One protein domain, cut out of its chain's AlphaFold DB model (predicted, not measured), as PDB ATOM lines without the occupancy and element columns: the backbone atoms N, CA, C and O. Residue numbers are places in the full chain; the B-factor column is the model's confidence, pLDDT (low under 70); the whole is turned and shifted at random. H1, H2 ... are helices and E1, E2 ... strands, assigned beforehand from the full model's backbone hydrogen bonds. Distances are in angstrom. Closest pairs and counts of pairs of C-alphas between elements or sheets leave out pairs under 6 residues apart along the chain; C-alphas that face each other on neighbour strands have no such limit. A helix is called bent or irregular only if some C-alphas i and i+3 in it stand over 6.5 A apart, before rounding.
ATOM      1  N   THR A  16     307.597 383.675 283.116       85.81
ATOM      2  CA  THR A  16     307.753 382.223 282.964       85.81
ATOM      3  C   THR A  16     307.019 381.538 284.105       85.81
ATOM      4  O   THR A  16     307.176 381.932 285.260       85.81
ATOM      5  N   GLY A  17     306.215 380.527 283.787       82.50
ATOM      6  CA  GLY A  17     305.364 379.850 284.763       82.50
ATOM      7  C   GLY A  17     305.152 378.376 284.443       82.50
ATOM      8  O   GLY A  17     305.470 377.904 283.348       82.50
ATOM      9  N   ASP A  18     304.623 377.664 285.433       81.31
ATOM     10  CA  ASP A  18     304.272 376.250 285.333       81.31
ATOM     11  C   ASP A  18     303.063 376.024 284.400       81.31
ATOM     12  O   ASP A  18     302.244 376.925 284.191       81.31
ATOM     13  N   THR A  19     302.940 374.817 283.837       78.94
ATOM     14  CA  THR A  19     301.834 374.423 282.942       78.94
ATOM     15  C   THR A  19     300.461 374.519 283.601       78.94
ATOM     16  O   THR A  19     299.464 374.716 282.909       78.94
ATOM     17  N   THR A  20     300.387 374.384 284.922       81.62
ATOM     18  CA  THR A  20     299.138 374.523 285.684       81.62
ATOM     19  C   THR A  20     298.551 375.935 285.598       81.62
ATOM     20  O   THR A  20     297.330 376.082 285.589       81.62
ATOM     21  N   TYR A  21     299.391 376.963 285.435       80.94
ATOM     22  CA  TYR A  21     298.973 378.366 285.296       80.94
ATOM     23  C   TYR A  21     298.776 378.804 283.836       80.94
ATOM     24  O   TYR A  21     298.537 379.979 283.552       80.94
ATOM     25  N   ASP A  22     298.873 377.871 282.888       79.81
ATOM     26  CA  ASP A  22     298.698 378.122 281.461       79.81
ATOM     27  C   ASP A  22     297.205 378.181 281.081       79.81
ATOM     28  O   ASP A  22     296.662 377.270 280.451       79.81
ATOM     29  N   THR A  23     296.523 379.258 281.479       82.94
ATOM     30  CA  THR A  23     295.107 379.520 281.161       82.94
ATOM     31  C   THR A  23     294.946 380.672 280.168       82.94
ATOM     32  O   THR A  23     295.862 381.473 279.947       82.94
ATOM     33  N   GLU A  24     293.779 380.760 279.523       82.25
ATOM     34  CA  GLU A  24     293.471 381.857 278.600       82.25
ATOM     35  C   GLU A  24     293.485 383.217 279.306       82.25
ATOM     36  O   GLU A  24     294.119 384.146 278.804       82.25
ATOM     37  N   ASP A  25     292.898 383.311 280.498       87.25
ATOM     38  CA  ASP A  25     292.839 384.551 281.278       87.25
ATOM     39  C   ASP A  25     294.229 385.082 281.627       87.25
ATOM     40  O   ASP A  25     294.522 386.263 281.419       87.25
ATOM     41  N   VAL A  26     295.130 384.202 282.082       86.25
ATOM     42  CA  VAL A  26     296.518 384.563 282.403       86.25
ATOM     43  C   VAL A  26     297.239 385.066 281.153       86.25
ATOM     44  O   VAL A  26     297.890 386.115 281.178       86.25
ATOM     45  N   ARG A  27     297.084 384.372 280.020       85.06
ATOM     46  CA  ARG A  27     297.687 384.786 278.743       85.06
ATOM     47  C   ARG A  27     297.139 386.127 278.265       85.06
ATOM     48  O   ARG A  27     297.921 386.969 277.824       85.06
ATOM     49  N   THR A  28     295.826 386.328 278.327       87.69
ATOM     50  CA  THR A  28     295.157 387.565 277.905       87.69
ATOM     51  C   THR A  28     295.586 388.733 278.780       87.69
ATOM     52  O   THR A  28     295.963 389.782 278.260       87.69
ATOM     53  N   TYR A  29     295.633 388.537 280.098       90.00
ATOM     54  CA  TYR A  29     296.098 389.543 281.045       90.00
ATOM     55  C   TYR A  29     297.547 389.976 280.774       90.00
ATOM     56  O   TYR A  29     297.828 391.173 280.648       90.00
ATOM     57  N   LEU A  30     298.466 389.016 280.628       88.31
ATOM     58  CA  LEU A  30     299.885 389.298 280.390       88.31
ATOM     59  C   LEU A  30     300.115 389.950 279.019       88.31
ATOM     60  O   LEU A  30     300.840 390.945 278.933       88.31
ATOM     61  N   LYS A  31     299.424 389.484 277.969       86.44
ATOM     62  CA  LYS A  31     299.444 390.120 276.639       86.44
ATOM     63  C   LYS A  31     298.926 391.553 276.679       86.44
ATOM     64  O   LYS A  31     299.588 392.437 276.143       86.44
ATOM     65  N   ARG A  32     297.797 391.806 277.355       90.75
ATOM     66  CA  ARG A  32     297.238 393.160 277.536       90.75
ATOM     67  C   ARG A  32     298.229 394.086 278.238       90.75
ATOM     68  O   ARG A  32     298.272 395.279 277.966       90.75
ATOM     69  N   ARG A  33     299.053 393.536 279.133       90.50
ATOM     70  CA  ARG A  33     300.119 394.265 279.828       90.50
ATOM     71  C   ARG A  33     301.411 394.392 279.015       90.50
ATOM     72  O   ARG A  33     302.310 395.088 279.481       90.50
ATOM     73  N   GLY A  34     301.514 393.784 277.832       89.62
ATOM     74  CA  GLY A  34     302.725 393.784 277.004       89.62
ATOM     75  C   GLY A  34     303.855 392.914 277.562       89.62
ATOM     76  O   GLY A  34     305.018 393.159 277.257       89.62
ATOM     77  N   ILE A  35     303.526 391.937 278.408       88.81
ATOM     78  CA  ILE A  35     304.482 391.016 279.031       88.81
ATOM     79  C   ILE A  35     304.542 389.754 278.170       88.81
ATOM     80  O   ILE A  35     303.506 389.144 277.882       88.81
ATOM     81  N   LYS A  36     305.743 389.355 277.744       85.88
ATOM     82  CA  LYS A  36     305.940 388.092 277.020       85.88
ATOM     83  C   LYS A  36     305.675 386.929 277.964       85.88
ATOM     84  O   LYS A  36     305.993 387.000 279.145       85.88
ATOM     85  N   VAL A  37     305.086 385.859 277.457       83.69
ATOM     86  CA  VAL A  37     304.713 384.715 278.288       83.69
ATOM     87  C   VAL A  37     305.435 383.487 277.769       83.69
ATOM     88  O   VAL A  37     305.315 383.144 276.593       83.69
ATOM     89  N   ASN A  38     306.189 382.860 278.663       80.12
ATOM     90  CA  ASN A  38     307.009 381.690 278.411       80.12
ATOM     91  C   ASN A  38     306.542 380.556 279.331       80.12
ATOM     92  O   ASN A  38     307.191 380.181 280.306       80.12
ATOM     93  N   THR A  39     305.332 380.066 279.077       72.12
ATOM     94  CA  THR A  39     304.765 378.895 279.751       72.12
ATOM     95  C   THR A  39     304.865 377.687 278.833       72.12
ATOM     96  O   THR A  39     304.728 377.791 277.609       72.12
ATOM     97  N   HIS A  40     305.092 376.511 279.420       67.25
ATOM     98  CA  HIS A  40     304.880 375.268 278.691       67.25
ATOM     99  C   HIS A  40     303.404 375.191 278.300       67.25
ATOM    100  O   HIS A  40     302.521 375.384 279.134       67.25
ATOM    101  N   LEU A  41     303.142 374.925 277.020       62.97
ATOM    102  CA  LEU A  41     301.784 374.718 276.538       62.97
ATOM    103  C   LEU A  41     301.191 373.512 277.260       62.97
ATOM    104  O   LEU A  41     301.708 372.406 277.105       62.97
ATOM    105  N   ASN A  42     300.100 373.703 277.999       64.19
ATOM    106  CA  ASN A  42     299.312 372.586 278.494       64.19
ATOM    107  C   ASN A  42     298.423 372.065 277.345       64.19
ATOM    108  O   ASN A  42     297.478 372.755 276.944       64.19
ATOM    109  N   PRO A  43     298.687 370.866 276.788       58.06
ATOM    110  CA  PRO A  43     297.886 370.320 275.694       58.06
ATOM    111  C   PRO A  43     296.428 370.062 276.103       58.06
ATOM    112  O   PRO A  43     295.560 370.095 275.235       58.06
ATOM    113  N   ARG A  44     296.136 369.886 277.403       57.19
ATOM    114  CA  ARG A  44     294.766 369.701 277.920       57.19
ATOM    115  C   ARG A  44     293.926 370.981 277.877       57.19
ATOM    116  O   ARG A  44     292.717 370.894 277.718       57.19
ATOM    117  N   ARG A  56     305.733 380.618 271.215       59.91
ATOM    118  CA  ARG A  56     307.187 380.696 271.386       59.91
ATOM    119  C   ARG A  56     307.563 380.236 272.797       59.91
ATOM    120  O   ARG A  56     307.777 381.058 273.675       59.91
ATOM    121  N   LEU A  57     307.609 378.926 273.004       63.31
ATOM    122  CA  LEU A  57     308.299 378.329 274.134       63.31
ATOM    123  C   LEU A  57     309.792 378.414 273.822       63.31
ATOM    124  O   LEU A  57     310.311 377.622 273.032       63.31
ATOM    125  N   ASP A  58     310.465 379.395 274.412       72.19
ATOM    126  CA  ASP A  58     311.921 379.432 274.405       72.19
ATOM    127  C   ASP A  58     312.414 378.398 275.423       72.19
ATOM    128  O   ASP A  58     312.420 378.630 276.636       72.19
ATOM    129  N   ARG A  59     312.760 377.210 274.913       70.56
ATOM    130  CA  ARG A  59     313.189 376.066 275.730       70.56
ATOM    131  C   ARG A  59     314.438 376.377 276.546       70.56
ATOM    132  O   ARG A  59     314.549 375.870 277.660       70.56
ATOM    133  N   GLU A  60     315.353 377.186 276.023       77.50
ATOM    134  CA  GLU A  60     316.595 377.520 276.717       77.50
ATOM    135  C   GLU A  60     316.315 378.519 277.841       77.50
ATOM    136  O   GLU A  60     316.670 378.263 278.994       77.50
ATOM    137  N   ALA A  61     315.555 379.583 277.560       72.81
ATOM    138  CA  ALA A  61     315.108 380.519 278.593       72.81
ATOM    139  C   ALA A  61     314.306 379.811 279.700       72.81
ATOM    140  O   ALA A  61     314.531 380.051 280.890       72.81
ATOM    141  N   TYR A  62     313.435 378.866 279.331       72.31
ATOM    142  CA  TYR A  62     312.695 378.074 280.305       72.31
ATOM    143  C   TYR A  62     313.606 377.184 281.152       72.31
ATOM    144  O   TYR A  62     313.470 377.191 282.372       72.31
ATOM    145  N   LYS A  63     314.545 376.432 280.554       78.62
ATOM    146  CA  LYS A  63     315.485 375.582 281.313       78.62
ATOM    147  C   LYS A  63     316.223 376.389 282.379       78.62
ATOM    148  O   LYS A  63     316.327 375.941 283.519       78.62
ATOM    149  N   HIS A  64     316.672 377.596 282.033       81.31
ATOM    150  CA  HIS A  64     317.338 378.490 282.977       81.31
ATOM    151  C   HIS A  64     316.419 378.960 284.115       81.31
ATOM    152  O   HIS A  64     316.868 379.099 285.254       81.31
ATOM    153  N   MET A  65     315.136 379.195 283.833       79.88
ATOM    154  CA  MET A  65     314.172 379.731 284.802       79.88
ATOM    155  C   MET A  65     313.414 378.652 285.592       79.88
ATOM    156  O   MET A  65     312.879 378.951 286.659       79.88
ATOM    157  N   ARG A  66     313.407 377.398 285.125       82.75
ATOM    158  CA  ARG A  66     312.658 376.274 285.710       82.75
ATOM    159  C   ARG A  66     312.976 376.058 287.188       82.75
ATOM    160  O   ARG A  66     312.061 375.956 287.997       82.75
ATOM    161  N   SER A  67     314.260 376.075 287.555       83.62
ATOM    162  CA  SER A  67     314.676 375.885 288.953       83.62
ATOM    163  C   SER A  67     314.115 376.959 289.893       83.62
ATOM    164  O   SER A  67     313.904 376.695 291.074       83.62
ATOM    165  N   SER A  68     313.885 378.178 289.395       83.50
ATOM    166  CA  SER A  68     313.290 379.268 290.171       83.50
ATOM    167  C   SER A  68     311.788 379.059 290.353       83.50
ATOM    168  O   SER A  68     311.281 379.275 291.450       83.50
ATOM    169  N   VAL A  69     311.091 378.591 289.311       81.25
ATOM    170  CA  VAL A  69     309.654 378.264 289.362       81.25
ATOM    171  C   VAL A  69     309.387 377.113 290.340       81.25
ATOM    172  O   VAL A  69     308.477 377.198 291.166       81.25
ATOM    173  N   GLU A  70     310.205 376.059 290.298       84.62
ATOM    174  CA  GLU A  70     310.080 374.904 291.197       84.62
ATOM    175  C   GLU A  70     310.350 375.292 292.656       84.62
ATOM    176  O   GLU A  70     309.558 374.953 293.535       84.62
ATOM    177  N   ARG A  71     311.407 376.077 292.918       84.81
ATOM    178  CA  ARG A  71     311.715 376.585 294.267       84.81
ATOM    179  C   ARG A  71     310.633 377.514 294.807       84.81
ATOM    180  O   ARG A  71     310.263 377.383 295.967       84.81
ATOM    181  N   PHE A  72     310.095 378.410 293.979       83.38
ATOM    182  CA  PHE A  72     308.966 379.260 294.363       83.38
ATOM    183  C   PHE A  72     307.737 378.423 294.739       83.38
ATOM    184  O   PHE A  72     307.120 378.656 295.773       83.38
ATOM    185  N   SER A  73     307.426 377.399 293.945       80.25
ATOM    186  CA  SER A  73     306.294 376.509 294.218       80.25
ATOM    187  C   SER A  73     306.502 375.665 295.477       80.25
ATOM    188  O   SER A  73     305.559 375.428 296.226       80.25
ATOM    189  N   ALA A  74     307.732 375.206 295.728       84.69
ATOM    190  CA  ALA A  74     308.086 374.520 296.966       84.69
ATOM    191  C   ALA A  74     307.960 375.452 298.178       84.69
ATOM    192  O   ALA A  74     307.393 375.047 299.184       84.69
ATOM    193  N   TRP A  75     308.399 376.707 298.063       86.12
ATOM    194  CA  TRP A  75     308.235 377.716 299.111       86.12
ATOM    195  C   TRP A  75     306.760 378.000 299.421       86.12
ATOM    196  O   TRP A  75     306.379 377.982 300.586       86.12
ATOM    197  N   LEU A  76     305.913 378.159 298.399       84.19
ATOM    198  CA  LEU A  76     304.466 378.320 298.592       84.19
ATOM    199  C   LEU A  76     303.823 377.143 299.342       84.19
ATOM    200  O   LEU A  76     302.841 377.339 300.048       84.19
ATOM    201  N   ARG A  77     304.352 375.924 299.175       81.25
ATOM    202  CA  ARG A  77     303.844 374.712 299.839       81.25
ATOM    203  C   ARG A  77     304.477 374.448 301.208       81.25
ATOM    204  O   ARG A  77     303.831 373.845 302.050       81.25
ATOM    205  N   GLY A  78     305.725 374.865 301.409       71.44
ATOM    206  CA  GLY A  78     306.525 374.599 302.610       71.44
ATOM    207  C   GLY A  78     306.614 375.764 303.600       71.44
ATOM    208  O   GLY A  78     307.181 375.592 304.668       71.44
ATOM    209  N   GLY A  79     306.076 376.942 303.269       58.53
ATOM    210  CA  GLY A  79     305.926 378.071 304.200       58.53
ATOM    211  C   GLY A  79     304.709 377.969 305.129       58.53
ATOM    212  O   GLY A  79     304.469 378.887 305.907       58.53
ATOM    213  N   SER A  80     303.949 376.877 305.033       53.62
ATOM    214  CA  SER A  80     302.821 376.535 305.901       53.62
ATOM    215  C   SER A  80     303.246 375.381 306.809       53.62
ATOM    216  O   SER A  80     302.942 374.218 306.547       53.62
TER     217      SER A  80
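This is residues 16 to 44 and 56 to 80 of the 81 residues of an uncharacterized protein of Candidatus Bathyarchaeota archaeon (UniProt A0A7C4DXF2). A long, kinked helix, H2, stands to one side of a small group made of the short helix H1, the short strand E1 and the first printed stretch; E1 lies between the two helices. The far end of H2, residues 74 to 78, sticks out together with residues 79 and 80. The printed part has 54 residues, with two named helices and one named strand in the order H1, E1, H2, and its class is mostly helix. It is only just loose, close to compact, with a radius of gyration of the C-alphas of 12.1 A, and it spans 33 by 25 by 24 A.

H2, residues 59 to 78, is the longest helix, 27.7 A from C-alpha 59 at (313.189, 376.066, 275.730) to C-alpha 78 at (306.525, 374.599, 302.610). It is irregular, with C-alphas 64 and 67 standing 7.0 A apart, and has a kink of 40 degrees near residue 66. E1 is residues 36 to 39, 9.7 A long. H1, residues 24 to 32, is 12.0 A long and begins with C-alpha 24 at (293.471, 381.857, 278.600).

Between E1 and H2 there are 2 pairs of C-alphas within 8 A, and the closest are those of Asn 38 and Tyr 62, 7.0 A apart. H1 and E1 have 4 such pairs; their closest C-alphas, those of Leu 30 and Val 37, are 7.0 A apart, and the two centres are 10.0 A apart. H1 and H2 are apart, with no C-alpha of the one within 8 A of the other. E1 pairs with no named strand, but residues 16 to 17 pair parallel with its residues 38 to 39. In H1 every O i to N i+4 pair is within hydrogen-bond range, and in H2 14 of 16 are.

The two C-alphas farthest apart are those of Arg 56 and Ser 80, 35.0 A. Residues 45 to 55 are cut out, and C-alphas 44 and 56 are 17.8 A apart across the cut, which falls in the link from E1 to H2. The link from H1 to E1 is tight, with 3 residues. Residues 29 to 34, of which 29 to 32 belong to H1, and residues 74 to 80, of which 74 to 78 belong to H2, stand free; the body without them spans 24 by 21 by 21 A. The mean pLDDT of the printed part is 78.7, and it is under 70 at residues 40 to 44, 56 to 57 and 79 to 80.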